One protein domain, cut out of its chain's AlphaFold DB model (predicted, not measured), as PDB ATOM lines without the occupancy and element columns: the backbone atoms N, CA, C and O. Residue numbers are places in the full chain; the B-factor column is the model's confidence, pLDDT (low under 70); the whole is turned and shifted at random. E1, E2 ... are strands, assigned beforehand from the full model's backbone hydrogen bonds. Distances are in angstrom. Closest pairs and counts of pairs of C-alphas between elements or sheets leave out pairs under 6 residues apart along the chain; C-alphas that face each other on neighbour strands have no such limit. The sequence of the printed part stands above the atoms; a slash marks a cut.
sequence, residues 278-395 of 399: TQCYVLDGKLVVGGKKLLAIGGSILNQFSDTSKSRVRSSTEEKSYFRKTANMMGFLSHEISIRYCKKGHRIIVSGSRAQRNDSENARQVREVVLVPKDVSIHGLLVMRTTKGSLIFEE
ATOM      1  N   THR A 278      10.843 154.013 387.216       89.56
ATOM      2  CA  THR A 278      10.706 154.230 385.782       89.56
ATOM      3  C   THR A 278       9.309 154.758 385.501       89.56
ATOM      4  O   THR A 278       8.327 154.177 385.963       89.56
ATOM      5  N   GLN A 279       9.206 155.863 384.765       90.19
ATOM      6  CA  GLN A 279       7.913 156.403 384.356       90.19
ATOM      7  C   GLN A 279       7.231 155.440 383.379       90.19
ATOM      8  O   GLN A 279       7.863 154.924 382.455       90.19
ATOM      9  N   CYS A 280       5.939 155.210 383.581       91.25
ATOM     10  CA  CYS A 280       5.102 154.437 382.678       91.25
ATOM     11  C   CYS A 280       4.056 155.338 382.028       91.25
ATOM     12  O   CYS A 280       3.666 156.366 382.588       91.25
ATOM     13  N   TYR A 281       3.593 154.902 380.865       90.69
ATOM     14  CA  TYR A 281       2.530 155.539 380.100       90.69
ATOM     15  C   TYR A 281       1.530 154.478 379.662       90.69
ATOM     16  O   TYR A 281       1.895 153.310 379.514       90.69
ATOM     17  N   VAL A 282       0.282 154.881 379.452       90.38
ATOM     18  CA  VAL A 282      -0.733 154.016 378.849       90.38
ATOM     19  C   VAL A 282      -1.010 154.496 377.431       90.38
ATOM     20  O   VAL A 282      -1.446 155.633 377.253       90.38
ATOM     21  N   LEU A 283      -0.749 153.630 376.452       88.75
ATOM     22  CA  LEU A 283      -0.984 153.868 375.026       88.75
ATOM     23  C   LEU A 283      -1.956 152.808 374.517       88.75
ATOM     24  O   LEU A 283      -1.696 151.619 374.693       88.75
ATOM     25  N   ASP A 284      -3.093 153.228 373.960       88.00
ATOM     26  CA  ASP A 284      -4.171 152.335 373.508       88.00
ATOM     27  C   ASP A 284      -4.619 151.315 374.573       88.00
ATOM     28  O   ASP A 284      -4.973 150.166 374.295       88.00
ATOM     29  N   GLY A 285      -4.589 151.723 375.843       90.62
ATOM     30  CA  GLY A 285      -4.862 150.868 376.991       90.62
ATOM     31  C   GLY A 285      -3.786 149.840 377.314       90.62
ATOM     32  O   GLY A 285      -4.065 148.959 378.112       90.62
ATOM     33  N   LYS A 286      -2.582 149.918 376.745       92.06
ATOM     34  CA  LYS A 286      -1.441 149.068 377.108       92.06
ATOM     35  C   LYS A 286      -0.413 149.852 377.911       92.06
ATOM     36  O   LYS A 286      -0.053 150.976 377.565       92.06
ATOM     37  N   LEU A 287       0.087 149.243 378.982       92.69
ATOM     38  CA  LEU A 287       1.126 149.808 379.824       92.69
ATOM     39  C   LEU A 287       2.477 149.700 379.121       92.69
ATOM     40  O   LEU A 287       2.971 148.611 378.822       92.69
ATOM     41  N   VAL A 288       3.104 150.848 378.920       90.69
ATOM     42  CA  VAL A 288       4.432 150.974 378.339       90.69
ATOM     43  C   VAL A 288       5.369 151.547 379.392       90.69
ATOM     44  O   VAL A 288       5.187 152.654 379.898       90.69
ATOM     45  N   VAL A 289       6.400 150.780 379.738       88.88
ATOM     46  CA  VAL A 289       7.474 151.221 380.634       88.88
ATOM     47  C   VAL A 289       8.457 152.067 379.828       88.88
ATOM     48  O   VAL A 289       9.128 151.558 378.931       88.88
ATOM     49  N   GLY A 290       8.521 153.367 380.110       77.06
ATOM     50  CA  GLY A 290       9.262 154.313 379.287       77.06
ATOM     51  C   GLY A 290      10.733 154.466 379.663       77.06
ATOM     52  O   GLY A 290      11.077 154.734 380.811       77.06
ATOM     53  N   GLY A 291      11.601 154.386 378.651       64.12
ATOM     54  CA  GLY A 291      12.898 155.070 378.619       64.12
ATOM     55  C   GLY A 291      12.782 156.420 377.895       64.12
ATOM     56  O   GLY A 291      11.758 156.704 377.277       64.12
ATOM     57  N   LYS A 292      13.843 157.243 377.930       55.56
ATOM     58  CA  LYS A 292      13.914 158.639 377.422       55.56
ATOM     59  C   LYS A 292      13.294 158.915 376.030       55.56
ATOM     60  O   LYS A 292      13.033 160.071 375.728       55.56
ATOM     61  N   LYS A 293      13.063 157.897 375.192       54.81
ATOM     62  CA  LYS A 293      12.566 158.027 373.810       54.81
ATOM     63  C   LYS A 293      11.064 158.310 373.668       54.81
ATOM     64  O   LYS A 293      10.693 158.902 372.666       54.81
ATOM     65  N   LEU A 294      10.209 157.937 374.626       55.22
ATOM     66  CA  LEU A 294       8.756 158.163 374.473       55.22
ATOM     67  C   LEU A 294       8.362 159.637 374.634       55.22
ATOM     68  O   LEU A 294       7.424 160.081 373.991       55.22
ATOM     69  N   LEU A 295       9.135 160.416 375.395       53.09
ATOM     70  CA  LEU A 295       8.933 161.863 375.564       53.09
ATOM     71  C   LEU A 295       9.117 162.671 374.265       53.09
ATOM     72  O   LEU A 295       8.761 163.843 374.235       53.09
ATOM     73  N   ALA A 296       9.695 162.077 373.215       46.28
ATOM     74  CA  ALA A 296       9.990 162.766 371.959       46.28
ATOM     75  C   ALA A 296       8.810 162.789 370.969       46.28
ATOM     76  O   ALA A 296       8.884 163.497 369.971       46.28
ATOM     77  N   ILE A 297       7.734 162.036 371.227       49.72
ATOM     78  CA  ILE A 297       6.546 162.018 370.366       49.72
ATOM     79  C   ILE A 297       5.508 162.987 370.955       49.72
ATOM     80  O   ILE A 297       4.665 162.584 371.748       49.72
ATOM     81  N   GLY A 298       5.623 164.267 370.589       46.09
ATOM     82  CA  GLY A 298       4.492 165.205 370.486       46.09
ATOM     83  C   GLY A 298       3.670 165.508 371.746       46.09
ATOM     84  O   GLY A 298       2.469 165.267 371.766       46.09
ATOM     85  N   GLY A 299       4.279 166.102 372.776       52.31
ATOM     86  CA  GLY A 299       3.515 166.717 373.870       52.31
ATOM     87  C   GLY A 299       2.993 165.731 374.920       52.31
ATOM     88  O   GLY A 299       3.202 164.526 374.846       52.31
ATOM     89  N   SER A 300       2.401 166.272 375.989       53.56
ATOM     90  CA  SER A 300       1.958 165.539 377.183       53.56
ATOM     91  C   SER A 300       1.245 164.227 376.830       53.56
ATOM     92  O   SER A 300       0.068 164.259 376.475       53.56
ATOM     93  N   ILE A 301       1.922 163.080 376.985       58.28
ATOM     94  CA  ILE A 301       1.306 161.758 376.828       58.28
ATOM     95  C   ILE A 301       0.244 161.620 377.917       58.28
ATOM     96  O   ILE A 301       0.521 161.233 379.056       58.28
ATOM     97  N   LEU A 302      -0.983 161.993 377.572       67.25
ATOM     98  CA  LEU A 302      -2.149 161.730 378.387       67.25
ATOM     99  C   LEU A 302      -2.303 160.212 378.432       67.25
ATOM    100  O   LEU A 302      -2.285 159.568 377.387       67.25
ATOM    101  N   ASN A 303      -2.453 159.632 379.620       81.94
ATOM    102  CA  ASN A 303      -2.727 158.202 379.718       81.94
ATOM    103  C   ASN A 303      -4.026 157.877 378.959       81.94
ATOM    104  O   ASN A 303      -5.111 158.304 379.370       81.94
ATOM    105  N   GLN A 304      -3.906 157.130 377.860       88.31
ATOM    106  CA  GLN A 304      -5.022 156.676 377.034       88.31
ATOM    107  C   GLN A 304      -5.460 155.299 377.523       88.31
ATOM    108  O   GLN A 304      -4.964 154.267 377.076       88.31
ATOM    109  N   PHE A 305      -6.347 155.284 378.512       90.19
ATOM    110  CA  PHE A 305      -6.884 154.044 379.067       90.19
ATOM    111  C   PHE A 305      -7.863 153.388 378.092       90.19
ATOM    112  O   PHE A 305      -8.613 154.081 377.411       90.19
ATOM    113  N   SER A 306      -7.886 152.056 378.060       86.69
ATOM    114  CA  SER A 306      -8.914 151.329 377.310       86.69
ATOM    115  C   SER A 306     -10.239 151.283 378.073       86.69
ATOM    116  O   SER A 306     -10.270 151.350 379.309       86.69
ATOM    117  N   ASP A 307     -11.330 151.108 377.330       83.88
ATOM    118  CA  ASP A 307     -12.650 150.848 377.896       83.88
ATOM    119  C   ASP A 307     -12.691 149.513 378.636       83.88
ATOM    120  O   ASP A 307     -12.069 148.526 378.237       83.88
ATOM    121  N   THR A 308     -13.501 149.452 379.694       84.12
ATOM    122  CA  THR A 308     -13.712 148.219 380.463       84.12
ATOM    123  C   THR A 308     -14.419 147.123 379.675       84.12
ATOM    124  O   THR A 308     -14.399 145.979 380.114       84.12
ATOM    125  N   SER A 309     -15.023 147.438 378.526       80.75
ATOM    126  CA  SER A 309     -15.576 146.441 377.596       80.75
ATOM    127  C   SER A 309     -14.505 145.503 377.038       80.75
ATOM    128  O   SER A 309     -14.820 144.381 376.658       80.75
ATOM    129  N   LYS A 310     -13.235 145.934 377.032       77.94
ATOM    130  CA  LYS A 310     -12.087 145.090 376.675       77.94
ATOM    131  C   LYS A 310     -11.609 144.204 377.831       77.94
ATOM    132  O   LYS A 310     -10.734 143.370 377.618       77.94
ATOM    133  N   SER A 311     -12.145 144.389 379.043       77.81
ATOM    134  CA  SER A 311     -11.824 143.537 380.192       77.81
ATOM    135  C   SER A 311     -12.477 142.185 379.987       77.81
ATOM    136  O   SER A 311     -13.665 142.095 379.668       77.81
ATOM    137  N   ARG A 312     -11.723 141.117 380.229       70.38
ATOM    138  CA  ARG A 312     -12.295 139.781 380.207       70.38
ATOM    139  C   ARG A 312     -13.120 139.602 381.480       70.38
ATOM    140  O   ARG A 312     -12.582 139.380 382.565       70.38
ATOM    141  N   VAL A 313     -14.445 139.674 381.373       59.91
ATOM    142  CA  VAL A 313     -15.325 139.158 382.431       59.91
ATOM    143  C   VAL A 313     -15.257 137.633 382.345       59.91
ATOM    144  O   VAL A 313     -16.015 137.008 381.610       59.91
ATOM    145  N   ARG A 314     -14.283 137.017 383.026       58.56
ATOM    146  CA  ARG A 314     -14.247 135.554 383.150       58.56
ATOM    147  C   ARG A 314     -15.379 135.112 384.079       58.56
ATOM    148  O   ARG A 314     -15.467 135.573 385.212       58.56
ATOM    149  N   SER A 315     -16.219 134.209 383.585       52.44
ATOM    150  CA  SER A 315     -17.240 133.480 384.348       52.44
ATOM    151  C   SER A 315     -16.698 132.207 385.016       52.44
ATOM    152  O   SER A 315     -17.407 131.597 385.807       52.44
ATOM    153  N   SER A 316     -15.459 131.800 384.710       47.09
ATOM    154  CA  SER A 316     -14.869 130.532 385.162       47.09
ATOM    155  C   SER A 316     -13.914 130.719 386.343       47.09
ATOM    156  O   SER A 316     -13.004 131.550 386.303       47.09
ATOM    157  N   THR A 317     -14.123 129.914 387.381       52.94
ATOM    158  CA  THR A 317     -13.358 129.851 388.635       52.94
ATOM    159  C   THR A 317     -12.060 129.036 388.551       52.94
ATOM    160  O   THR A 317     -11.327 128.995 389.537       52.94
ATOM    161  N   GLU A 318     -11.743 128.391 387.421       52.94
ATOM    162  CA  GLU A 318     -10.740 127.305 387.389       52.94
ATOM    163  C   GLU A 318      -9.420 127.604 386.650       52.94
ATOM    164  O   GLU A 318      -8.474 126.820 386.753       52.94
ATOM    165  N   GLU A 319      -9.277 128.735 385.949       54.38
ATOM    166  CA  GLU A 319      -8.019 129.047 385.248       54.38
ATOM    167  C   GLU A 319      -6.940 129.579 386.208       54.38
ATOM    168  O   GLU A 319      -6.965 130.723 386.672       54.38
ATOM    169  N   LYS A 320      -5.958 128.715 386.488       58.94
ATOM    170  CA  LYS A 320      -4.728 129.028 387.223       58.94
ATOM    171  C   LYS A 320      -3.881 130.043 386.433       58.94
ATOM    172  O   LYS A 320      -3.636 129.859 385.247       58.94
ATOM    173  N   SER A 321      -3.399 131.075 387.129       70.69
ATOM    174  CA  SER A 321      -2.535 132.184 386.665       70.69
ATOM    175  C   SER A 321      -3.194 133.230 385.755       70.69
ATOM    176  O   SER A 321      -2.947 133.309 384.560       70.69
ATOM    177  N   TYR A 322      -4.032 134.085 386.342       84.56
ATOM    178  CA  TYR A 322      -4.493 135.309 385.690       84.56
ATOM    179  C   TYR A 322      -4.267 136.502 386.607       84.56
ATOM    180  O   TYR A 322      -4.773 136.548 387.734       84.56
ATOM    181  N   PHE A 323      -3.496 137.473 386.128       90.50
ATOM    182  CA  PHE A 323      -3.236 138.691 386.872       90.50
ATOM    183  C   PHE A 323      -4.292 139.761 386.580       90.50
ATOM    184  O   PHE A 323      -4.402 140.272 385.466       90.50
ATOM    185  N   ARG A 324      -5.035 140.148 387.625       93.38
ATOM    186  CA  ARG A 324      -5.910 141.323 387.620       93.38
ATOM    187  C   ARG A 324      -5.853 142.044 388.958       93.38
ATOM    188  O   ARG A 324      -6.085 141.445 390.010       93.38
ATOM    189  N   LYS A 325      -5.570 143.343 388.934       95.62
ATOM    190  CA  LYS A 325      -5.559 144.201 390.127       95.62
ATOM    191  C   LYS A 325      -6.199 145.548 389.840       95.62
ATOM    192  O   LYS A 325      -6.186 146.032 388.714       95.62
ATOM    193  N   THR A 326      -6.749 146.165 390.879       95.81
ATOM    194  CA  THR A 326      -7.442 147.451 390.785       95.81
ATOM    195  C   THR A 326      -6.749 148.481 391.666       95.81
ATOM    196  O   THR A 326      -6.372 148.169 392.790       95.81
ATOM    197  N   ALA A 327      -6.600 149.702 391.159       96.75
ATOM    198  CA  ALA A 327      -6.128 150.867 391.898       96.75
ATOM    199  C   ALA A 327      -7.220 151.943 391.888       96.75
ATOM    200  O   ALA A 327      -7.733 152.305 390.825       96.75
ATOM    201  N   ASN A 328      -7.599 152.456 393.057       96.00
ATOM    202  CA  ASN A 328      -8.681 153.426 393.164       96.00
ATOM    203  C   ASN A 328      -8.188 154.848 392.862       96.00
ATOM    204  O   ASN A 328      -7.586 155.501 393.705       96.00
ATOM    205  N   MET A 329      -8.491 155.347 391.663       96.00
ATOM    206  CA  MET A 329      -8.186 156.720 391.237       96.00
ATOM    207  C   MET A 329      -9.462 157.555 391.065       96.00
ATOM    208  O   MET A 329      -9.521 158.487 390.259       96.00
ATOM    209  N   MET A 330     -10.509 157.217 391.824       94.44
ATOM    210  CA  MET A 330     -11.784 157.923 391.785       94.44
ATOM    211  C   MET A 330     -11.591 159.409 392.068       94.44
ATOM    212  O   MET A 330     -10.977 159.805 393.061       94.44
ATOM    213  N   GLY A 331     -12.162 160.233 391.193       91.44
ATOM    214  CA  GLY A 331     -12.077 161.679 391.297       91.44
ATOM    215  C   GLY A 331     -10.753 162.271 390.823       91.44
ATOM    216  O   GLY A 331     -10.563 163.442 391.085       91.44
ATOM    217  N   PHE A 332      -9.874 161.542 390.126       92.44
ATOM    218  CA  PHE A 332      -8.715 162.117 389.419       92.44
ATOM    219  C   PHE A 332      -8.918 162.079 387.903       92.44
ATOM    220  O   PHE A 332      -9.462 161.115 387.370       92.44
ATOM    221  N   LEU A 333      -8.493 163.108 387.176       90.62
ATOM    222  CA  LEU A 333      -8.494 163.128 385.708       90.62
ATOM    223  C   LEU A 333      -7.283 162.364 385.153       90.62
ATOM    224  O   LEU A 333      -6.301 162.149 385.853       90.62
ATOM    225  N   SER A 334      -7.315 161.967 383.876       89.62
ATOM    226  CA  SER A 334      -6.246 161.131 383.297       89.62
ATOM    227  C   SER A 334      -4.862 161.799 383.326       89.62
ATOM    228  O   SER A 334      -3.864 161.101 383.482       89.62
ATOM    229  N   HIS A 335      -4.805 163.134 383.222       88.06
ATOM    230  CA  HIS A 335      -3.568 163.918 383.350       88.06
ATOM    231  C   HIS A 335      -3.127 164.144 384.802       88.06
ATOM    232  O   HIS A 335      -1.973 164.474 385.044       88.06
ATOM    233  N   GLU A 336      -4.030 163.970 385.771       91.62
ATOM    234  CA  GLU A 336      -3.720 164.065 387.204       91.62
ATOM    235  C   GLU A 336      -3.142 162.744 387.741       91.62
ATOM    236  O   GLU A 336      -2.686 162.687 388.882       91.62
ATOM    237  N   ILE A 337      -3.164 161.675 386.935       93.62
ATOM    238  CA  ILE A 337      -2.685 160.340 387.294       93.62
ATOM    239  C   ILE A 337      -1.297 160.105 386.693       93.62
ATOM    240  O   ILE A 337      -1.093 160.189 385.484       93.62
ATOM    241  N   SER A 338      -0.356 159.705 387.541       93.69
ATOM    242  CA  SER A 338       0.977 159.239 387.164       93.69
ATOM    243  C   SER A 338       1.141 157.759 387.504       93.69
ATOM    244  O   SER A 338       0.721 157.301 388.567       93.69
ATOM    245  N   ILE A 339       1.764 157.001 386.605       94.81
ATOM    246  CA  ILE A 339       2.051 155.578 386.803       94.81
ATOM    247  C   ILE A 339       3.561 155.390 386.728       94.81
ATOM    248  O   ILE A 339       4.211 155.834 385.784       94.81
ATOM    249  N   ARG A 340       4.138 154.746 387.739       94.31
ATOM    250  CA  ARG A 340       5.572 154.462 387.828       94.31
ATOM    251  C   ARG A 340       5.798 153.000 388.152       94.31
ATOM    252  O   ARG A 340       5.068 152.420 388.945       94.31
ATOM    253  N   TYR A 341       6.846 152.418 387.599       95.00
ATOM    254  CA  TYR A 341       7.233 151.040 387.859       95.00
ATOM    255  C   TYR A 341       8.542 150.981 388.648       95.00
ATOM    256  O   TYR A 341       9.522 151.652 388.320       95.00
ATOM    257  N   CYS A 342       8.563 150.159 389.697       94.56
ATOM    258  CA  CYS A 342       9.766 149.851 390.459       94.56
ATOM    259  C   CYS A 342      10.272 148.458 390.080       94.56
ATOM    260  O   CYS A 342       9.701 147.454 390.509       94.56
ATOM    261  N   LYS A 343      11.390 148.399 389.344       91.12
ATOM    262  CA  LYS A 343      11.990 147.136 388.881       91.12
ATOM    263  C   LYS A 343      12.413 146.216 390.029       91.12
ATOM    264  O   LYS A 343      12.149 145.024 389.977       91.12
ATOM    265  N   LYS A 344      13.031 146.766 391.082       90.62
ATOM    266  CA  LYS A 344      13.548 145.982 392.223       90.62
ATOM    267  C   LYS A 344      12.437 145.289 393.017       90.62
ATOM    268  O   LYS A 344      12.629 144.182 393.497       90.62
ATOM    269  N   GLY A 345      11.294 145.957 393.169       90.44
ATOM    270  CA  GLY A 345      10.154 145.448 393.936       90.44
ATOM    271  C   GLY A 345       9.039 144.857 393.082       90.44
ATOM    272  O   GLY A 345       7.977 144.603 393.634       90.44
ATOM    273  N   HIS A 346       9.251 144.741 391.766       93.38
ATOM    274  CA  HIS A 346       8.271 144.305 390.770       93.38
ATOM    275  C   HIS A 346       6.840 144.810 391.053       93.38
ATOM    276  O   HIS A 346       5.881 144.057 391.187       93.38
ATOM    277  N   ARG A 347       6.719 146.130 391.232       95.88
ATOM    278  CA  ARG A 347       5.469 146.781 391.646       95.88
ATOM    279  C   ARG A 347       5.197 148.033 390.837       95.88
ATOM    280  O   ARG A 347       6.120 148.790 390.521       95.88
ATOM    281  N   ILE A 348       3.925 148.261 390.555       96.75
ATOM    282  CA  ILE A 348       3.417 149.462 389.904       96.75
ATOM    283  C   ILE A 348       2.923 150.410 390.996       96.75
ATOM    284  O   ILE A 348       2.262 150.008 391.948       96.75
ATOM    285  N   ILE A 349       3.280 151.679 390.879       96.69
ATOM    286  CA  ILE A 349       2.898 152.750 391.791       96.69
ATOM    287  C   ILE A 349       2.048 153.720 390.985       96.69
ATOM    288  O   ILE A 349       2.544 154.351 390.052       96.69
ATOM    289  N   VAL A 350       0.782 153.839 391.358       96.88
ATOM    290  CA  VAL A 350      -0.166 154.774 390.755       96.88
ATOM    291  C   VAL A 350      -0.320 155.945 391.712       96.88
ATOM    292  O   VAL A 350      -0.499 155.750 392.911       96.88
ATOM    293  N   SER A 351      -0.179 157.172 391.231       96.25
ATOM    294  CA  SER A 351      -0.312 158.366 392.065       96.25
ATOM    295  C   SER A 351      -1.206 159.384 391.376       96.25
ATOM    296  O   SER A 351      -0.894 159.808 390.267       96.25
ATOM    297  N   GLY A 352      -2.294 159.766 392.036       95.88
ATOM    298  CA  GLY A 352      -3.154 160.875 391.646       95.88
ATOM    299  C   GLY A 352      -2.758 162.132 392.414       95.88
ATOM    300  O   GLY A 352      -2.604 162.073 393.634       95.88
ATOM    301  N   SER A 353      -2.589 163.257 391.725       93.62
ATOM    302  CA  SER A 353      -2.306 164.551 392.350       93.62
ATOM    303  C   SER A 353      -3.152 165.642 391.709       93.62
ATOM    304  O   SER A 353      -2.990 165.948 390.530       93.62
ATOM    305  N   ARG A 354      -4.028 166.253 392.508       90.12
ATOM    306  CA  ARG A 354      -4.831 167.414 392.126       90.12
ATOM    307  C   ARG A 354      -4.422 168.598 392.992       90.12
ATOM    308  O   ARG A 354      -4.529 168.536 394.218       90.12
ATOM    309  N   ALA A 355      -3.960 169.666 392.347       86.38
ATOM    310  CA  ALA A 355      -3.752 170.948 393.010       86.38
ATOM    311  C   ALA A 355      -5.103 171.545 393.430       86.38
ATOM    312  O   ALA A 355      -6.108 171.326 392.751       86.38
ATOM    313  N   GLN A 356      -5.113 172.295 394.533       85.62
ATOM    314  CA  GLN A 356      -6.298 173.020 394.985       85.62
ATOM    315  C   GLN A 356      -6.798 173.917 393.846       85.62
ATOM    316  O   GLN A 356      -6.039 174.729 393.313       85.62
ATOM    317  N   ARG A 357      -8.052 173.726 393.434       78.25
ATOM    318  CA  ARG A 357      -8.703 174.594 392.448       78.25
ATOM    319  C   ARG A 357      -9.481 175.668 393.202       78.25
ATOM    320  O   ARG A 357      -9.942 175.426 394.312       78.25
ATOM    321  N   ASN A 358      -9.614 176.848 392.597       74.12
ATOM    322  CA  ASN A 358     -10.301 178.001 393.198       74.12
ATOM    323  C   ASN A 358     -11.748 177.682 393.629       74.12
ATOM    324  O   ASN A 358     -12.270 178.310 394.546       74.12
ATOM    325  N   ASP A 359     -12.356 176.669 393.015       63.00
ATOM    326  CA  ASP A 359     -13.671 176.144 393.364       63.00
ATOM    327  C   ASP A 359     -13.542 175.072 394.454       63.00
ATOM    328  O   ASP A 359     -13.505 173.891 394.128       63.00
ATOM    329  N   SER A 360     -13.410 175.495 395.719       55.41
ATOM    330  CA  SER A 360     -13.736 174.764 396.973       55.41
ATOM    331  C   SER A 360     -13.272 173.302 397.184       55.41
ATOM    332  O   SER A 360     -13.519 172.736 398.249       55.41
ATOM    333  N   GLU A 361     -12.553 172.683 396.251       68.38
ATOM    334  CA  GLU A 361     -11.987 171.347 396.373       68.38
ATOM    335  C   GLU A 361     -10.584 171.439 396.974       68.38
ATOM    336  O   GLU A 361      -9.663 172.030 396.399       68.38
ATOM    337  N   ASN A 362     -10.410 170.804 398.134       80.56
ATOM    338  CA  ASN A 362      -9.106 170.654 398.770       80.56
ATOM    339  C   ASN A 362      -8.119 169.956 397.826       80.56
ATOM    340  O   ASN A 362      -8.481 169.031 397.091       80.56
ATOM    341  N   ALA A 363      -6.847 170.363 397.891       87.19
ATOM    342  CA  ALA A 363      -5.770 169.612 397.259       87.19
ATOM    343  C   ALA A 363      -5.857 168.143 397.697       87.19
ATOM    344  O   ALA A 363      -5.966 167.840 398.886       87.19
ATOM    345  N   ARG A 364      -5.823 167.227 396.728       91.38
ATOM    346  CA  ARG A 364      -5.987 165.795 396.982       91.38
ATOM    347  C   ARG A 364      -4.829 165.038 396.368       91.38
ATOM    348  O   ARG A 364      -4.521 165.200 395.186       91.38
ATOM    349  N   GLN A 365      -4.216 164.176 397.167       93.75
ATOM    350  CA  GLN A 365      -3.196 163.241 396.715       93.75
ATOM    351  C   GLN A 365      -3.590 161.830 397.132       93.75
ATOM    352  O   GLN A 365      -4.028 161.604 398.255       93.75
ATOM    353  N   VAL A 366      -3.456 160.882 396.209       95.69
ATOM    354  CA  VAL A 366      -3.684 159.457 396.461       95.69
ATOM    355  C   VAL A 366      -2.527 158.677 395.865       95.69
ATOM    356  O   VAL A 366      -2.046 158.996 394.777       95.69
ATOM    357  N   ARG A 367      -2.080 157.638 396.568       96.69
ATOM    358  CA  ARG A 367      -1.032 156.737 396.104       96.69
ATOM    359  C   ARG A 367      -1.453 155.295 396.335       96.69
ATOM    360  O   ARG A 367      -1.638 154.883 397.470       96.69
ATOM    361  N   GLU A 368      -1.526 154.538 395.253       97.38
ATOM    362  CA  GLU A 368      -1.854 153.116 395.247       97.38
ATOM    363  C   GLU A 368      -0.641 152.305 394.792       97.38
ATOM    364  O   GLU A 368       0.143 152.739 393.938       97.38
ATOM    365  N   VAL A 369      -0.482 151.113 395.363       96.81
ATOM    366  CA  VAL A 369       0.599 150.189 395.012       96.81
ATOM    367  C   VAL A 369      -0.006 148.881 394.533       96.81
ATOM    368  O   VAL A 369      -0.691 148.184 395.273       96.81
ATOM    369  N   VAL A 370       0.297 148.526 393.291       96.69
ATOM    370  CA  VAL A 370      -0.109 147.271 392.670       96.69
ATOM    371  C   VAL A 370       1.096 146.338 392.646       96.69
ATOM    372  O   VAL A 370       2.086 146.589 391.955       96.69
ATOM    373  N   LEU A 371       1.022 145.269 393.436       95.56
ATOM    374  CA  LEU A 371       2.010 144.195 393.433       95.56
ATOM    375  C   LEU A 371       1.778 143.309 392.213       95.56
ATOM    376  O   LEU A 371       0.674 142.792 392.041       95.56
ATOM    377  N   VAL A 372       2.811 143.150 391.389       93.94
ATOM    378  CA  VAL A 372       2.772 142.297 390.202       93.94
ATOM    379  C   VAL A 372       3.571 141.020 390.508       93.94
ATOM    380  O   VAL A 372       4.628 141.115 391.138       93.94
ATOM    381  N   PRO A 373       3.072 139.824 390.161       93.75
ATOM    382  CA  PRO A 373       3.846 138.583 390.210       93.75
ATOM    383  C   PRO A 373       5.032 138.620 389.235       93.75
ATOM    384  O   PRO A 373       4.917 139.195 388.161       93.75
ATOM    385  N   LYS A 374       6.181 138.036 389.600       91.81
ATOM    386  CA  LYS A 374       7.440 138.135 388.818       91.81
ATOM    387  C   LYS A 374       7.371 137.496 387.426       91.81
ATOM    388  O   LYS A 374       8.194 137.812 386.573       91.81
ATOM    389  N   ASP A 375       6.445 136.571 387.253       91.06
ATOM    390  CA  ASP A 375       6.108 135.854 386.030       91.06
ATOM    391  C   ASP A 375       5.278 136.698 385.051       91.06
ATOM    392  O   ASP A 375       5.246 136.392 383.862       91.06
ATOM    393  N   VAL A 376       4.677 137.800 385.508       91.56
ATOM    394  CA  VAL A 376       3.831 138.663 384.679       91.56
ATOM    395  C   VAL A 376       4.658 139.795 384.068       91.56
ATOM    396  O   VAL A 376       5.281 140.605 384.761       91.56
ATOM    397  N   SER A 377       4.636 139.909 382.738       92.12
ATOM    398  CA  SER A 377       5.276 141.037 382.053       92.12
ATOM    399  C   SER A 377       4.546 142.345 382.359       92.12
ATOM    400  O   SER A 377       3.355 142.479 382.112       92.12
ATOM    401  N   ILE A 378       5.286 143.356 382.823       93.50
ATOM    402  CA  ILE A 378       4.756 144.715 383.044       93.50
ATOM    403  C   ILE A 378       4.457 145.415 381.717       93.50
ATOM    404  O   ILE A 378       3.513 146.198 381.613       93.50
ATOM    405  N   HIS A 379       5.297 145.178 380.708       91.19
ATOM    406  CA  HIS A 379       5.112 145.766 379.391       91.19
ATOM    407  C   HIS A 379       3.984 145.026 378.672       91.19
ATOM    408  O   HIS A 379       4.022 143.800 378.571       91.19
ATOM    409  N   GLY A 380       3.001 145.774 378.175       87.81
ATOM    410  CA  GLY A 380       1.833 145.218 377.496       87.81
ATOM    411  C   GLY A 380       0.651 144.886 378.409       87.81
ATOM    412  O   GLY A 380      -0.377 144.466 377.881       87.81
ATOM    413  N   LEU A 381       0.743 145.119 379.729       94.00
ATOM    414  CA  LEU A 381      -0.419 145.008 380.623       94.00
ATOM    415  C   LEU A 381      -1.555 145.898 380.130       94.00
ATOM    416  O   LEU A 381      -1.346 147.077 379.851       94.00
ATOM    417  N   LEU A 382      -2.765 145.358 380.074       94.69
ATOM    418  CA  LEU A 382      -3.958 146.134 379.791       94.69
ATOM    419  C   LEU A 382      -4.277 147.019 380.998       94.69
ATOM    420  O   LEU A 382      -4.383 146.545 382.128       94.69
ATOM    421  N   VAL A 383      -4.426 148.316 380.753       95.94
ATOM    422  CA  VAL A 383      -4.842 149.310 381.736       95.94
ATOM    423  C   VAL A 383      -6.147 149.930 381.279       95.94
ATOM    424  O   VAL A 383      -6.214 150.655 380.281       95.94
ATOM    425  N   MET A 384      -7.192 149.647 382.040       95.06
ATOM    426  CA  MET A 384      -8.538 150.125 381.767       95.06
ATOM    427  C   MET A 384      -8.993 151.071 382.855       95.06
ATOM    428  O   MET A 384      -8.647 150.902 384.025       95.06
ATOM    429  N   ARG A 385      -9.810 152.049 382.477       94.50
ATOM    430  CA  ARG A 385     -10.412 152.976 383.426       94.50
ATOM    431  C   ARG A 385     -11.904 152.706 383.524       94.50
ATOM    432  O   ARG A 385     -12.632 152.799 382.547       94.50
ATOM    433  N   THR A 386     -12.355 152.384 384.727       94.25
ATOM    434  CA  THR A 386     -13.782 152.223 385.020       94.25
ATOM    435  C   THR A 386     -14.495 153.574 385.019       94.25
ATOM    436  O   THR A 386     -13.888 154.609 385.309       94.25
ATOM    437  N   THR A 387     -15.811 153.562 384.802       91.06
ATOM    438  CA  THR A 387     -16.676 154.750 384.938       91.06
ATOM    439  C   THR A 387     -16.637 155.355 386.345       91.06
ATOM    440  O   THR A 387     -16.789 156.560 386.506       91.06
ATOM    441  N   LYS A 388     -16.345 154.538 387.367       92.56
ATOM    442  CA  LYS A 388     -16.140 154.968 388.762       92.56
ATOM    443  C   LYS A 388     -14.760 155.596 389.015       92.56
ATOM    444  O   LYS A 388     -14.476 156.041 390.120       92.56
ATOM    445  N   GLY A 389     -13.881 155.627 388.012       91.88
ATOM    446  CA  GLY A 389     -12.545 156.214 388.103       91.88
ATOM    447  C   GLY A 389     -11.455 155.288 388.649       91.88
ATOM    448  O   GLY A 389     -10.306 155.709 388.727       91.88
ATOM    449  N   SER A 390     -11.756 154.030 388.971       95.56
ATOM    450  CA  SER A 390     -10.730 153.025 389.282       95.56
ATOM    451  C   SER A 390      -9.983 152.586 388.025       95.56
ATOM    452  O   SER A 390     -10.595 152.452 386.963       95.56
ATOM    453  N   LEU A 391      -8.687 152.313 388.165       96.25
ATOM    454  CA  LEU A 391      -7.856 151.703 387.131       96.25
ATOM    455  C   LEU A 391      -7.747 150.199 387.359       96.25
ATOM    456  O   LEU A 391      -7.527 149.760 388.485       96.25
ATOM    457  N   ILE A 392      -7.880 149.418 386.295       96.31
ATOM    458  CA  ILE A 392      -7.729 147.964 386.300       96.31
ATOM    459  C   ILE A 392      -6.477 147.628 385.497       96.31
ATOM    460  O   ILE A 392      -6.375 148.039 384.346       96.31
ATOM    461  N   PHE A 393      -5.561 146.887 386.111       95.94
ATOM    462  CA  PHE A 393      -4.380 146.302 385.485       95.94
ATOM    463  C   PHE A 393      -4.661 144.828 385.244       95.94
ATOM    464  O   PHE A 393      -4.999 144.116 386.190       95.94
ATOM    465  N   GLU A 394      -4.546 144.395 384.000       94.88
ATOM    466  CA  GLU A 394      -4.955 143.072 383.547       94.88
ATOM    467  C   GLU A 394      -3.938 142.515 382.546       94.88
ATOM    468  O   GLU A 394      -3.396 143.247 381.719       94.88
ATOM    469  N   GLU A 395      -3.646 141.224 382.629       92.12
ATOM    470  CA  GLU A 395      -2.776 140.550 381.665       92.12
ATOM    471  C   GLU A 395      -3.499 140.340 380.318       92.12
ATOM    472  O   GLU A 395      -4.649 139.887 380.311       92.12
TER     473      GLU A 395
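AT A GLANCE: This is residues 278 to 395 of the 399 residues of an uncharacterized protein of Orchesella cincta (UniProt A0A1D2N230). Little of it is regular structure, but its strands make a sandwich: the curled sheet E2 E1 E4 E5 E6 faces the smaller sheet E3 E8 E7, and residues 313 to 320 stick out. The 118 printed residues have eight named strands, E1 to E8 along the chain, in two antiparallel sheets: all strand, with 46 residues in named elements. It is compact, radius of gyration of the C-alphas 15.0 A, spanning 51 by 33 by 26 A.

HOW THE PARTS SIT: E1, residues 278 to 283, and E2, 286 to 289, form a hairpin; N 281 and O 288 are 2.9 A apart. The closest C-alphas of E3, 324 to 328, and E6, 364 to 371, Ala 327 and Glu 368, are 5.9 A apart. E4, 337 to 342, E5, 347 to 354, and E6 form a meander, each the antiparallel neighbour of the one before; N 340 and O 349 are 2.8 A apart, N 350 and O 368 2.9 A. E7, 382 to 385, and E8, 390 to 394, form a hairpin.

IN THESE COORDINATES: E1 begins at C-alpha 278 (10.706, 154.230, 385.782); E8 ends at C-alpha 394 (-4.955, 143.072, 383.547). E6 is 23.3 A long.

THE WHOLE: The printed part has no cut. E2 to E3 is a long link. Residues 291 to 302, 313 to 320 and 359 to 361 have pLDDT under 70.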